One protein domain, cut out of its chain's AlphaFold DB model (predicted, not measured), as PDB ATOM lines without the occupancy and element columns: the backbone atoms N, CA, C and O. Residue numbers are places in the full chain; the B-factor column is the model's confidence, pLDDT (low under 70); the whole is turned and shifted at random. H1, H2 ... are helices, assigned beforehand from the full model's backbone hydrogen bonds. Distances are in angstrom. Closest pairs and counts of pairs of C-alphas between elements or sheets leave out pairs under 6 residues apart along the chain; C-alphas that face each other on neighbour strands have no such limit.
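This is residues 2 to 77 of the 228 residues of an uncharacterized protein of Pediococcus stilesii (UniProt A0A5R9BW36). What does this model look like? It is a loose, open U of helices: the long helix H1 runs out, the short helix H2 sits at the turn, and H3 folds back beside a gap that separates it from H1. The free ends of both long helices, residues 2 to 15 and 64 to 77, stick out. How is it made up? The printed part has 76 residues with three named helices, in the order H1, H2, H3, and no named strand; the class is all helix. How large is its outline? It is a rod spanning 48 by 22 by 18 A, loose, with a radius of gyration of the C-alphas of 16.5 A.

Where does the first helix run? H1 is residues 2 to 34, 47.4 A from C-alpha 2 at (254.193, 242.670, 201.407) to C-alpha 34 at (242.890, 200.590, 182.838). What follows it? H2 is residues 38 to 44, 10.0 A long. H3 is residues 54 to 77, 34.5 A long, ending at C-alpha 77 at (272.798, 232.840, 196.706).

How does H1 stand to the others? H1 and H2 are close but not clearly touching, the closest C-alphas being those of Leu 27 and Tyr 40, 7.1 A apart. They run opposite ways at a steep tilt of 45 degrees. H1 and H3 are near each other, with 5 pairs of C-alphas within 10 A. Where do helices touch? H2 and H3 touch, H3 with residues 54 to 56 alone; the closest C-alphas, of Leu 43 and Gly 55, are 4.8 A apart. Their lines are about perpendicular, at 78 degrees. Are the helix backbones complete? In H1, H2 and H3 every O i to N i+4 pair is within hydrogen-bond range.

How far does it reach? The two C-alphas farthest apart, of Lys 2 and Asn 48, are 49.9 A apart. Are there cuts or long links? The printed part has no cut; the link from H1 to H2 is tight and that from H2 to H3 short. Where is confidence low? The mean pLDDT of the printed part is 73.0, and 21 residues are under 70, among them 2 to 10 and 30 to 37.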
ATOM      1  N   LYS A   2     254.913 243.654 200.554       50.38
ATOM      2  CA  LYS A   2     254.193 242.670 201.407       50.38
ATOM      3  C   LYS A   2     253.026 241.957 200.698       50.38
ATOM      4  O   LYS A   2     252.910 240.743 200.812       50.38
ATOM      5  N   PHE A   3     252.232 242.687 199.910       51.09
ATOM      6  CA  PHE A   3     251.096 242.125 199.163       51.09
ATOM      7  C   PHE A   3     251.530 241.123 198.080       51.09
ATOM      8  O   PHE A   3     250.950 240.055 197.963       51.09
ATOM      9  N   LEU A   4     252.624 241.406 197.363       53.44
ATOM     10  CA  LEU A   4     253.162 240.507 196.333       53.44
ATOM     11  C   LEU A   4     253.702 239.195 196.934       53.44
ATOM     12  O   LEU A   4     253.477 238.126 196.378       53.44
ATOM     13  N   LYS A   5     254.354 239.269 198.107       55.00
ATOM     14  CA  LYS A   5     254.789 238.083 198.870       55.00
ATOM     15  C   LYS A   5     253.600 237.264 199.393       55.00
ATOM     16  O   LYS A   5     253.682 236.041 199.429       55.00
ATOM     17  N   TRP A   6     252.508 237.920 199.790       69.06
ATOM     18  CA  TRP A   6     251.270 237.257 200.220       69.06
ATOM     19  C   TRP A   6     250.566 236.556 199.050       69.06
ATOM     20  O   TRP A   6     250.217 235.382 199.154       69.06
ATOM     21  N   LEU A   7     250.470 237.232 197.904       65.38
ATOM     22  CA  LEU A   7     249.874 236.690 196.685       65.38
ATOM     23  C   LEU A   7     250.634 235.453 196.186       65.38
ATOM     24  O   LEU A   7     250.014 234.445 195.870       65.38
ATOM     25  N   TRP A   8     251.973 235.491 196.199       68.00
ATOM     26  CA  TRP A   8     252.818 234.348 195.829       68.00
ATOM     27  C   TRP A   8     252.608 233.132 196.740       68.00
ATOM     28  O   TRP A   8     252.565 232.006 196.251       68.00
ATOM     29  N   LYS A   9     252.426 233.343 198.052       66.62
ATOM     30  CA  LYS A   9     252.116 232.253 198.994       66.62
ATOM     31  C   LYS A   9     250.755 231.611 198.712       66.62
ATOM     32  O   LYS A   9     250.643 230.392 198.785       66.62
ATOM     33  N   HIS A  10     249.735 232.396 198.370       68.88
ATOM     34  CA  HIS A  10     248.415 231.848 198.044       68.88
ATOM     35  C   HIS A  10     248.380 231.161 196.678       68.88
ATOM     36  O   HIS A  10     247.846 230.060 196.574       68.88
ATOM     37  N   LEU A  11     249.031 231.737 195.663       72.50
ATOM     38  CA  LEU A  11     249.225 231.092 194.359       72.50
ATOM     39  C   LEU A  11     249.920 229.735 194.499       72.50
ATOM     40  O   LEU A  11     249.563 228.775 193.830       72.50
ATOM     41  N   PHE A  12     250.873 229.639 195.419       68.00
ATOM     42  CA  PHE A  12     251.592 228.409 195.704       68.00
ATOM     43  C   PHE A  12     250.718 227.314 196.332       68.00
ATOM     44  O   PHE A  12     250.768 226.167 195.891       68.00
ATOM     45  N   ILE A  13     249.874 227.665 197.311       75.12
ATOM     46  CA  ILE A  13     248.894 226.731 197.894       75.12
ATOM     47  C   ILE A  13     247.942 226.226 196.807       75.12
ATOM     48  O   ILE A  13     247.655 225.032 196.745       75.12
ATOM     49  N   ILE A  14     247.511 227.119 195.912       77.81
ATOM     50  CA  ILE A  14     246.633 226.775 194.793       77.81
ATOM     51  C   ILE A  14     247.338 225.815 193.828       77.81
ATOM     52  O   ILE A  14     246.746 224.807 193.455       77.81
ATOM     53  N   ILE A  15     248.605 226.049 193.465       79.69
ATOM     54  CA  ILE A  15     249.362 225.152 192.573       79.69
ATOM     55  C   ILE A  15     249.525 223.759 193.195       79.69
ATOM     56  O   ILE A  15     249.268 222.768 192.515       79.69
ATOM     57  N   ILE A  16     249.893 223.665 194.479       76.38
ATOM     58  CA  ILE A  16     250.014 222.368 195.168       76.38
ATOM     59  C   ILE A  16     248.667 221.651 195.192       76.38
ATOM     60  O   ILE A  16     248.602 220.481 194.820       76.38
ATOM     61  N   ALA A  17     247.594 222.349 195.575       75.88
ATOM     62  CA  ALA A  17     246.254 221.780 195.582       75.88
ATOM     63  C   ALA A  17     245.886 221.250 194.190       75.88
ATOM     64  O   ALA A  17     245.493 220.097 194.068       75.88
ATOM     65  N   THR A  18     246.132 222.033 193.138       79.50
ATOM     66  CA  THR A  18     245.812 221.666 191.752       79.50
ATOM     67  C   THR A  18     246.615 220.452 191.276       79.50
ATOM     68  O   THR A  18     246.042 219.534 190.695       79.50
ATOM     69  N   VAL A  19     247.925 220.392 191.552       79.00
ATOM     70  CA  VAL A  19     248.777 219.242 191.187       79.00
ATOM     71  C   VAL A  19     248.329 217.978 191.918       79.00
ATOM     72  O   VAL A  19     248.242 216.917 191.301       79.00
ATOM     73  N   VAL A  20     247.984 218.086 193.203       78.31
ATOM     74  CA  VAL A  20     247.440 216.963 193.981       78.31
ATOM     75  C   VAL A  20     246.099 216.510 193.405       78.31
ATOM     76  O   VAL A  20     245.896 215.311 193.230       78.31
ATOM     77  N   THR A  21     245.204 217.432 193.042       79.25
ATOM     78  CA  THR A  21     243.910 217.092 192.432       79.25
ATOM     79  C   THR A  21     244.081 216.404 191.077       79.25
ATOM     80  O   THR A  21     243.433 215.390 190.830       79.25
ATOM     81  N   ILE A  22     244.986 216.894 190.221       81.62
ATOM     82  CA  ILE A  22     245.286 216.283 188.915       81.62
ATOM     83  C   ILE A  22     245.896 214.890 189.094       81.62
ATOM     84  O   ILE A  22     245.492 213.953 188.411       81.62
ATOM     85  N   PHE A  23     246.833 214.724 190.029       77.50
ATOM     86  CA  PHE A  23     247.461 213.434 190.311       77.50
ATOM     87  C   PHE A  23     246.454 212.411 190.853       77.50
ATOM     88  O   PHE A  23     246.420 211.270 190.392       77.50
ATOM     89  N   MET A  24     245.579 212.829 191.772       74.56
ATOM     90  CA  MET A  24     244.492 211.984 192.272       74.56
ATOM     91  C   MET A  24     243.504 211.631 191.156       74.56
ATOM     92  O   MET A  24     243.124 210.470 191.029       74.56
ATOM     93  N   GLY A  25     243.147 212.590 190.296       77.31
ATOM     94  CA  GLY A  25     242.315 212.349 189.116       77.31
ATOM     95  C   GLY A  25     242.947 211.350 188.144       77.31
ATOM     96  O   GLY A  25     242.273 210.430 187.689       77.31
ATOM     97  N   TYR A  26     244.253 211.460 187.891       77.75
ATOM     98  CA  TYR A  26     245.007 210.503 187.079       77.75
ATOM     99  C   TYR A  26     244.976 209.094 187.680       77.75
ATOM    100  O   TYR A  26     244.690 208.138 186.962       77.75
ATOM    101  N   LEU A  27     245.201 208.951 188.992       69.38
ATOM    102  CA  LEU A  27     245.118 207.653 189.672       69.38
ATOM    103  C   LEU A  27     243.710 207.046 189.590       69.38
ATOM    104  O   LEU A  27     243.584 205.847 189.350       69.38
ATOM    105  N   VAL A  28     242.662 207.865 189.724       69.56
ATOM    106  CA  VAL A  28     241.260 207.430 189.605       69.56
ATOM    107  C   VAL A  28     240.922 207.002 188.173       69.56
ATOM    108  O   VAL A  28     240.333 205.942 187.982       69.56
ATOM    109  N   ILE A  29     241.337 207.761 187.154       72.88
ATOM    110  CA  ILE A  29     241.136 207.391 185.741       72.88
ATOM    111  C   ILE A  29     241.890 206.098 185.417       72.88
ATOM    112  O   ILE A  29     241.344 205.212 184.764       72.88
ATOM    113  N   ARG A  30     243.125 205.942 185.906       67.56
ATOM    114  CA  ARG A  30     243.906 204.718 185.701       67.56
ATOM    115  C   ARG A  30     243.265 203.503 186.375       67.56
ATOM    116  O   ARG A  30     243.234 202.422 185.787       67.56
ATOM    117  N   TRP A  31     242.689 203.705 187.559       64.81
ATOM    118  CA  TRP A  31     241.934 202.691 188.284       64.81
ATOM    119  C   TRP A  31     240.661 202.260 187.540       64.81
ATOM    120  O   TRP A  31     240.438 201.062 187.367       64.81
ATOM    121  N   ILE A  32     239.863 203.220 187.057       69.00
ATOM    122  CA  ILE A  32     238.574 202.966 186.394       69.00
ATOM    123  C   ILE A  32     238.763 202.435 184.966       69.00
ATOM    124  O   ILE A  32     238.147 201.438 184.596       69.00
ATOM    125  N   CYS A  33     239.608 203.078 184.156       67.12
ATOM    126  CA  CYS A  33     239.723 202.787 182.725       67.12
ATOM    127  C   CYS A  33     240.715 201.663 182.402       67.12
ATOM    128  O   CYS A  33     240.488 200.920 181.453       67.12
ATOM    129  N   TYR A  34     241.802 201.522 183.168       65.00
ATOM    130  CA  TYR A  34     242.890 200.590 182.838       65.00
ATOM    131  C   TYR A  34     242.999 199.399 183.801       65.00
ATOM    132  O   TYR A  34     243.824 198.519 183.573       65.00
ATOM    133  N   LYS A  35     242.187 199.356 184.874       64.62
ATOM    134  CA  LYS A  35     242.244 198.362 185.974       64.62
ATOM    135  C   LYS A  35     243.637 198.189 186.611       64.62
ATOM    136  O   LYS A  35     243.856 197.260 187.392       64.62
ATOM    137  N   ASP A  36     244.565 199.098 186.327       62.44
ATOM    138  CA  ASP A  36     245.936 199.068 186.820       62.44
ATOM    139  C   ASP A  36     245.962 199.624 188.249       62.44
ATOM    140  O   ASP A  36     246.003 200.830 188.492       62.44
ATOM    141  N   THR A  37     245.842 198.708 189.211       66.88
ATOM    142  CA  THR A  37     245.763 199.002 190.649       66.88
ATOM    143  C   THR A  37     247.117 198.957 191.338       66.88
ATOM    144  O   THR A  37     247.184 199.285 192.519       66.88
ATOM    145  N   TYR A  38     248.189 198.566 190.642       70.88
ATOM    146  CA  TYR A  38     249.467 198.228 191.270       70.88
ATOM    147  C   TYR A  38     250.055 199.404 192.057       70.88
ATOM    148  O   TYR A  38     250.353 199.279 193.241       70.88
ATOM    149  N   LEU A  39     250.139 200.575 191.424       68.06
ATOM    150  CA  LEU A  39     250.736 201.769 192.024       68.06
ATOM    151  C   LEU A  39     249.875 202.339 193.166       68.06
ATOM    152  O   LEU A  39     250.402 202.807 194.172       68.06
ATOM    153  N   TYR A  40     248.548 202.259 193.026       71.12
ATOM    154  CA  TYR A  40     247.602 202.667 194.066       71.12
ATOM    155  C   TYR A  40     247.657 201.729 195.278       71.12
ATOM    156  O   TYR A  40     247.722 202.193 196.411       71.12
ATOM    157  N   ARG A  41     247.700 200.413 195.042       70.62
ATOM    158  CA  ARG A  41     247.872 199.398 196.087       70.62
ATOM    159  C   ARG A  41     249.182 199.574 196.833       70.62
ATOM    160  O   ARG A  41     249.176 199.586 198.052       70.62
ATOM    161  N   TYR A  42     250.273 199.762 196.099       73.94
ATOM    162  CA  TYR A  42     251.607 199.904 196.671       73.94
ATOM    163  C   TYR A  42     251.755 201.153 197.551       73.94
ATOM    164  O   TYR A  42     252.416 201.104 198.584       73.94
ATOM    165  N   LEU A  43     251.146 202.276 197.156       71.56
ATOM    166  CA  LEU A  43     251.296 203.549 197.868       71.56
ATOM    167  C   LEU A  43     250.215 203.796 198.927       71.56
ATOM    168  O   LEU A  43     250.478 204.502 199.898       71.56
ATOM    169  N   PHE A  44     249.006 203.262 198.743       76.00
ATOM    170  CA  PHE A  44     247.838 203.654 199.531       76.00
ATOM    171  C   PHE A  44     247.043 202.485 200.122       76.00
ATOM    172  O   PHE A  44     246.043 202.758 200.781       76.00
ATOM    173  N   GLN A  45     247.431 201.216 199.932       76.88
ATOM    174  CA  GLN A  45     246.769 200.072 200.579       76.88
ATOM    175  C   GLN A  45     247.733 199.225 201.418       76.88
ATOM    176  O   GLN A  45     248.851 198.931 201.014       76.88
ATOM    177  N   ASP A  46     247.264 198.803 202.589       72.69
ATOM    178  CA  ASP A  46     247.911 197.785 203.421       72.69
ATOM    179  C   ASP A  46     247.669 196.374 202.839       72.69
ATOM    180  O   ASP A  46     246.787 196.186 201.997       72.69
ATOM    181  N   ALA A  47     248.377 195.354 203.334       74.94
ATOM    182  CA  ALA A  47     248.204 193.942 202.969       74.94
ATOM    183  C   ALA A  47     246.745 193.452 203.098       74.94
ATOM    184  O   ALA A  47     246.323 192.542 202.388       74.94
ATOM    185  N   ASN A  48     245.954 194.107 203.955       79.44
ATOM    186  CA  ASN A  48     244.530 193.841 204.171       79.44
ATOM    187  C   ASN A  48     243.587 194.655 203.259       79.44
ATOM    188  O   ASN A  48     242.378 194.686 203.489       79.44
ATOM    189  N   GLY A  49     244.113 195.387 202.272       70.69
ATOM    190  CA  GLY A  49     243.335 196.226 201.350       70.69
ATOM    191  C   GLY A  49     242.772 197.514 201.964       70.69
ATOM    192  O   GLY A  49     241.997 198.214 201.310       70.69
ATOM    193  N   LYS A  50     243.144 197.850 203.208       77.25
ATOM    194  CA  LYS A  50     242.722 199.087 203.886       77.25
ATOM    195  C   LYS A  50     243.559 200.273 203.426       77.25
ATOM    196  O   LYS A  50     244.760 200.132 203.225       77.25
ATOM    197  N   PHE A  51     242.926 201.437 203.297       78.38
ATOM    198  CA  PHE A  51     243.606 202.666 202.895       78.38
ATOM    199  C   PHE A  51     244.610 203.130 203.961       78.38
ATOM    200  O   PHE A  51     244.257 203.222 205.139       78.38
ATOM    201  N   VAL A  52     245.834 203.463 203.545       78.75
ATOM    202  CA  VAL A  52     246.899 203.956 204.428       78.75
ATOM    203  C   VAL A  52     247.333 205.352 203.998       78.75
ATOM    204  O   VAL A  52     247.686 205.599 202.847       78.75
ATOM    205  N   TRP A  53     247.354 206.275 204.958       75.88
ATOM    206  CA  TRP A  53     247.746 207.670 204.738       75.88
ATOM    207  C   TRP A  53     249.258 207.872 204.537       75.88
ATOM    208  O   TRP A  53     249.682 208.955 204.128       75.88
ATOM    209  N   THR A  54     250.079 206.851 204.789       76.75
ATOM    210  CA  THR A  54     251.549 206.923 204.750       76.75
ATOM    211  C   THR A  54     252.077 207.343 203.377       76.75
ATOM    212  O   THR A  54     252.948 208.212 203.306       76.75
ATOM    213  N   GLY A  55     251.505 206.833 202.281       73.50
ATOM    214  CA  GLY A  55     251.881 207.243 200.923       73.50
ATOM    215  C   GLY A  55     251.621 208.723 200.645       73.50
ATOM    216  O   GLY A  55     252.473 209.406 200.074       73.50
ATOM    217  N   LEU A  56     250.494 209.263 201.125       72.19
ATOM    218  CA  LEU A  56     250.190 210.689 200.987       72.19
ATOM    219  C   LEU A  56     251.180 211.541 201.795       72.19
ATOM    220  O   LEU A  56     251.710 212.527 201.282       72.19
ATOM    221  N   THR A  57     251.481 211.136 203.033       77.88
ATOM    222  CA  THR A  57     252.458 211.846 203.874       77.88
ATOM    223  C   THR A  57     253.864 211.833 203.275       77.88
ATOM    224  O   THR A  57     254.550 212.852 203.328       77.88
ATOM    225  N   ALA A  58     254.271 210.735 202.629       76.50
ATOM    226  CA  ALA A  58     255.560 210.631 201.955       76.50
ATOM    227  C   ALA A  58     255.654 211.582 200.751       76.50
ATOM    228  O   ALA A  58     256.647 212.294 200.608       76.50
ATOM    229  N   ILE A  59     254.602 211.668 199.927       76.38
ATOM    230  CA  ILE A  59     254.547 212.596 198.783       76.38
ATOM    231  C   ILE A  59     254.636 214.052 199.260       76.38
ATOM    232  O   ILE A  59     255.443 214.827 198.744       76.38
ATOM    233  N   VAL A  60     253.852 214.422 200.279       76.12
ATOM    234  CA  VAL A  60     253.876 215.779 200.851       76.12
ATOM    235  C   VAL A  60     255.251 216.103 201.444       76.12
ATOM    236  O   VAL A  60     255.760 217.207 201.239       76.12
ATOM    237  N   ALA A  61     255.890 215.149 202.127       78.44
ATOM    238  CA  ALA A  61     257.227 215.325 202.685       78.44
ATOM    239  C   ALA A  61     258.290 215.545 201.595       78.44
ATOM    240  O   ALA A  61     259.089 216.473 201.711       78.44
ATOM    241  N   ILE A  62     258.269 214.759 200.510       76.88
ATOM    242  CA  ILE A  62     259.198 214.905 199.375       76.88
ATOM    243  C   ILE A  62     259.043 216.281 198.723       76.88
ATOM    244  O   ILE A  62     260.038 216.973 198.502       76.88
ATOM    245  N   ILE A  63     257.803 216.707 198.461       75.50
ATOM    246  CA  ILE A  63     257.514 218.031 197.896       75.50
ATOM    247  C   ILE A  63     258.059 219.119 198.831       75.50
ATOM    248  O   ILE A  63     258.819 219.983 198.392       75.50
ATOM    249  N   THR A  64     257.752 219.038 200.129       75.88
ATOM    250  CA  THR A  64     258.209 220.005 201.142       75.88
ATOM    251  C   THR A  64     259.737 220.087 201.212       75.88
ATOM    252  O   THR A  64     260.293 221.186 201.258       75.88
ATOM    253  N   LEU A  65     260.436 218.950 201.163       78.00
ATOM    254  CA  LEU A  65     261.898 218.902 201.129       78.00
ATOM    255  C   LEU A  65     262.465 219.533 199.853       78.00
ATOM    256  O   LEU A  65     263.399 220.329 199.942       78.00
ATOM    257  N   ALA A  66     261.891 219.237 198.683       73.56
ATOM    258  CA  ALA A  66     262.325 219.814 197.411       73.56
ATOM    259  C   ALA A  66     262.165 221.345 197.392       73.56
ATOM    260  O   ALA A  66     263.057 222.063 196.937       73.56
ATOM    261  N   ILE A  67     261.062 221.854 197.946       74.62
ATOM    262  CA  ILE A  67     260.815 223.294 198.086       74.62
ATOM    263  C   ILE A  67     261.810 223.923 199.059       74.62
ATOM    264  O   ILE A  67     262.421 224.934 198.722       74.62
ATOM    265  N   ASN A  68     262.001 223.326 200.239       77.44
ATOM    266  CA  ASN A  68     262.955 223.828 201.227       77.44
ATOM    267  C   ASN A  68     264.376 223.863 200.653       77.44
ATOM    268  O   ASN A  68     265.081 224.853 200.830       77.44
ATOM    269  N   ALA A  69     264.781 222.833 199.908       78.00
ATOM    270  CA  ALA A  69     266.069 222.804 199.223       78.00
ATOM    271  C   ALA A  69     266.189 223.923 198.172       78.00
ATOM    272  O   ALA A  69     267.217 224.602 198.096       78.00
ATOM    273  N   TRP A  70     265.136 224.163 197.385       75.31
ATOM    274  CA  TRP A  70     265.112 225.225 196.380       75.31
ATOM    275  C   TRP A  70     265.147 226.635 196.985       75.31
ATOM    276  O   TRP A  70     265.933 227.477 196.538       75.31
ATOM    277  N   ASP A  71     264.336 226.887 198.012       76.62
ATOM    278  CA  ASP A  71     264.276 228.171 198.713       76.62
ATOM    279  C   ASP A  71     265.590 228.453 199.454       76.62
ATOM    280  O   ASP A  71     266.156 229.539 199.318       76.62
ATOM    281  N   ASN A  72     266.158 227.451 200.133       78.69
ATOM    282  CA  ASN A  72     267.460 227.577 200.789       78.69
ATOM    283  C   ASN A  72     268.577 227.891 199.791       78.69
ATOM    284  O   ASN A  72     269.413 228.748 200.068       78.69
ATOM    285  N   ARG A  73     268.578 227.274 198.600       77.56
ATOM    286  CA  ARG A  73     269.562 227.595 197.553       77.56
ATOM    287  C   ARG A  73     269.450 229.050 197.088       77.56
ATOM    288  O   ARG A  73     270.470 229.699 196.861       77.56
ATOM    289  N   ARG A  74     268.227 229.566 196.928       77.69
ATOM    290  CA  ARG A  74     267.989 230.965 196.532       77.69
ATOM    291  C   ARG A  74     268.417 231.942 197.620       77.69
ATOM    292  O   ARG A  74     269.134 232.888 197.306       77.69
ATOM    293  N   LYS A  75     268.037 231.678 198.871       81.06
ATOM    294  CA  LYS A  75     268.464 232.455 200.043       81.06
ATOM    295  C   LYS A  75     269.982 232.488 200.164       81.06
ATOM    296  O   LYS A  75     270.552 233.564 200.215       81.06
ATOM    297  N   PHE A  76     270.639 231.331 200.076       79.50
ATOM    298  CA  PHE A  76     272.097 231.245 200.136       79.50
ATOM    299  C   PHE A  76     272.777 232.073 199.040       79.50
ATOM    300  O   PHE A  76     273.743 232.782 199.304       79.50
ATOM    301  N   LYS A  77     272.265 232.021 197.802       79.19
ATOM    302  CA  LYS A  77     272.798 232.840 196.706       79.19
ATOM    303  C   LYS A  77     272.611 234.337 196.976       79.19
ATOM    304  O   LYS A  77     273.550 235.093 196.750       79.19
TER     305      LYS A  77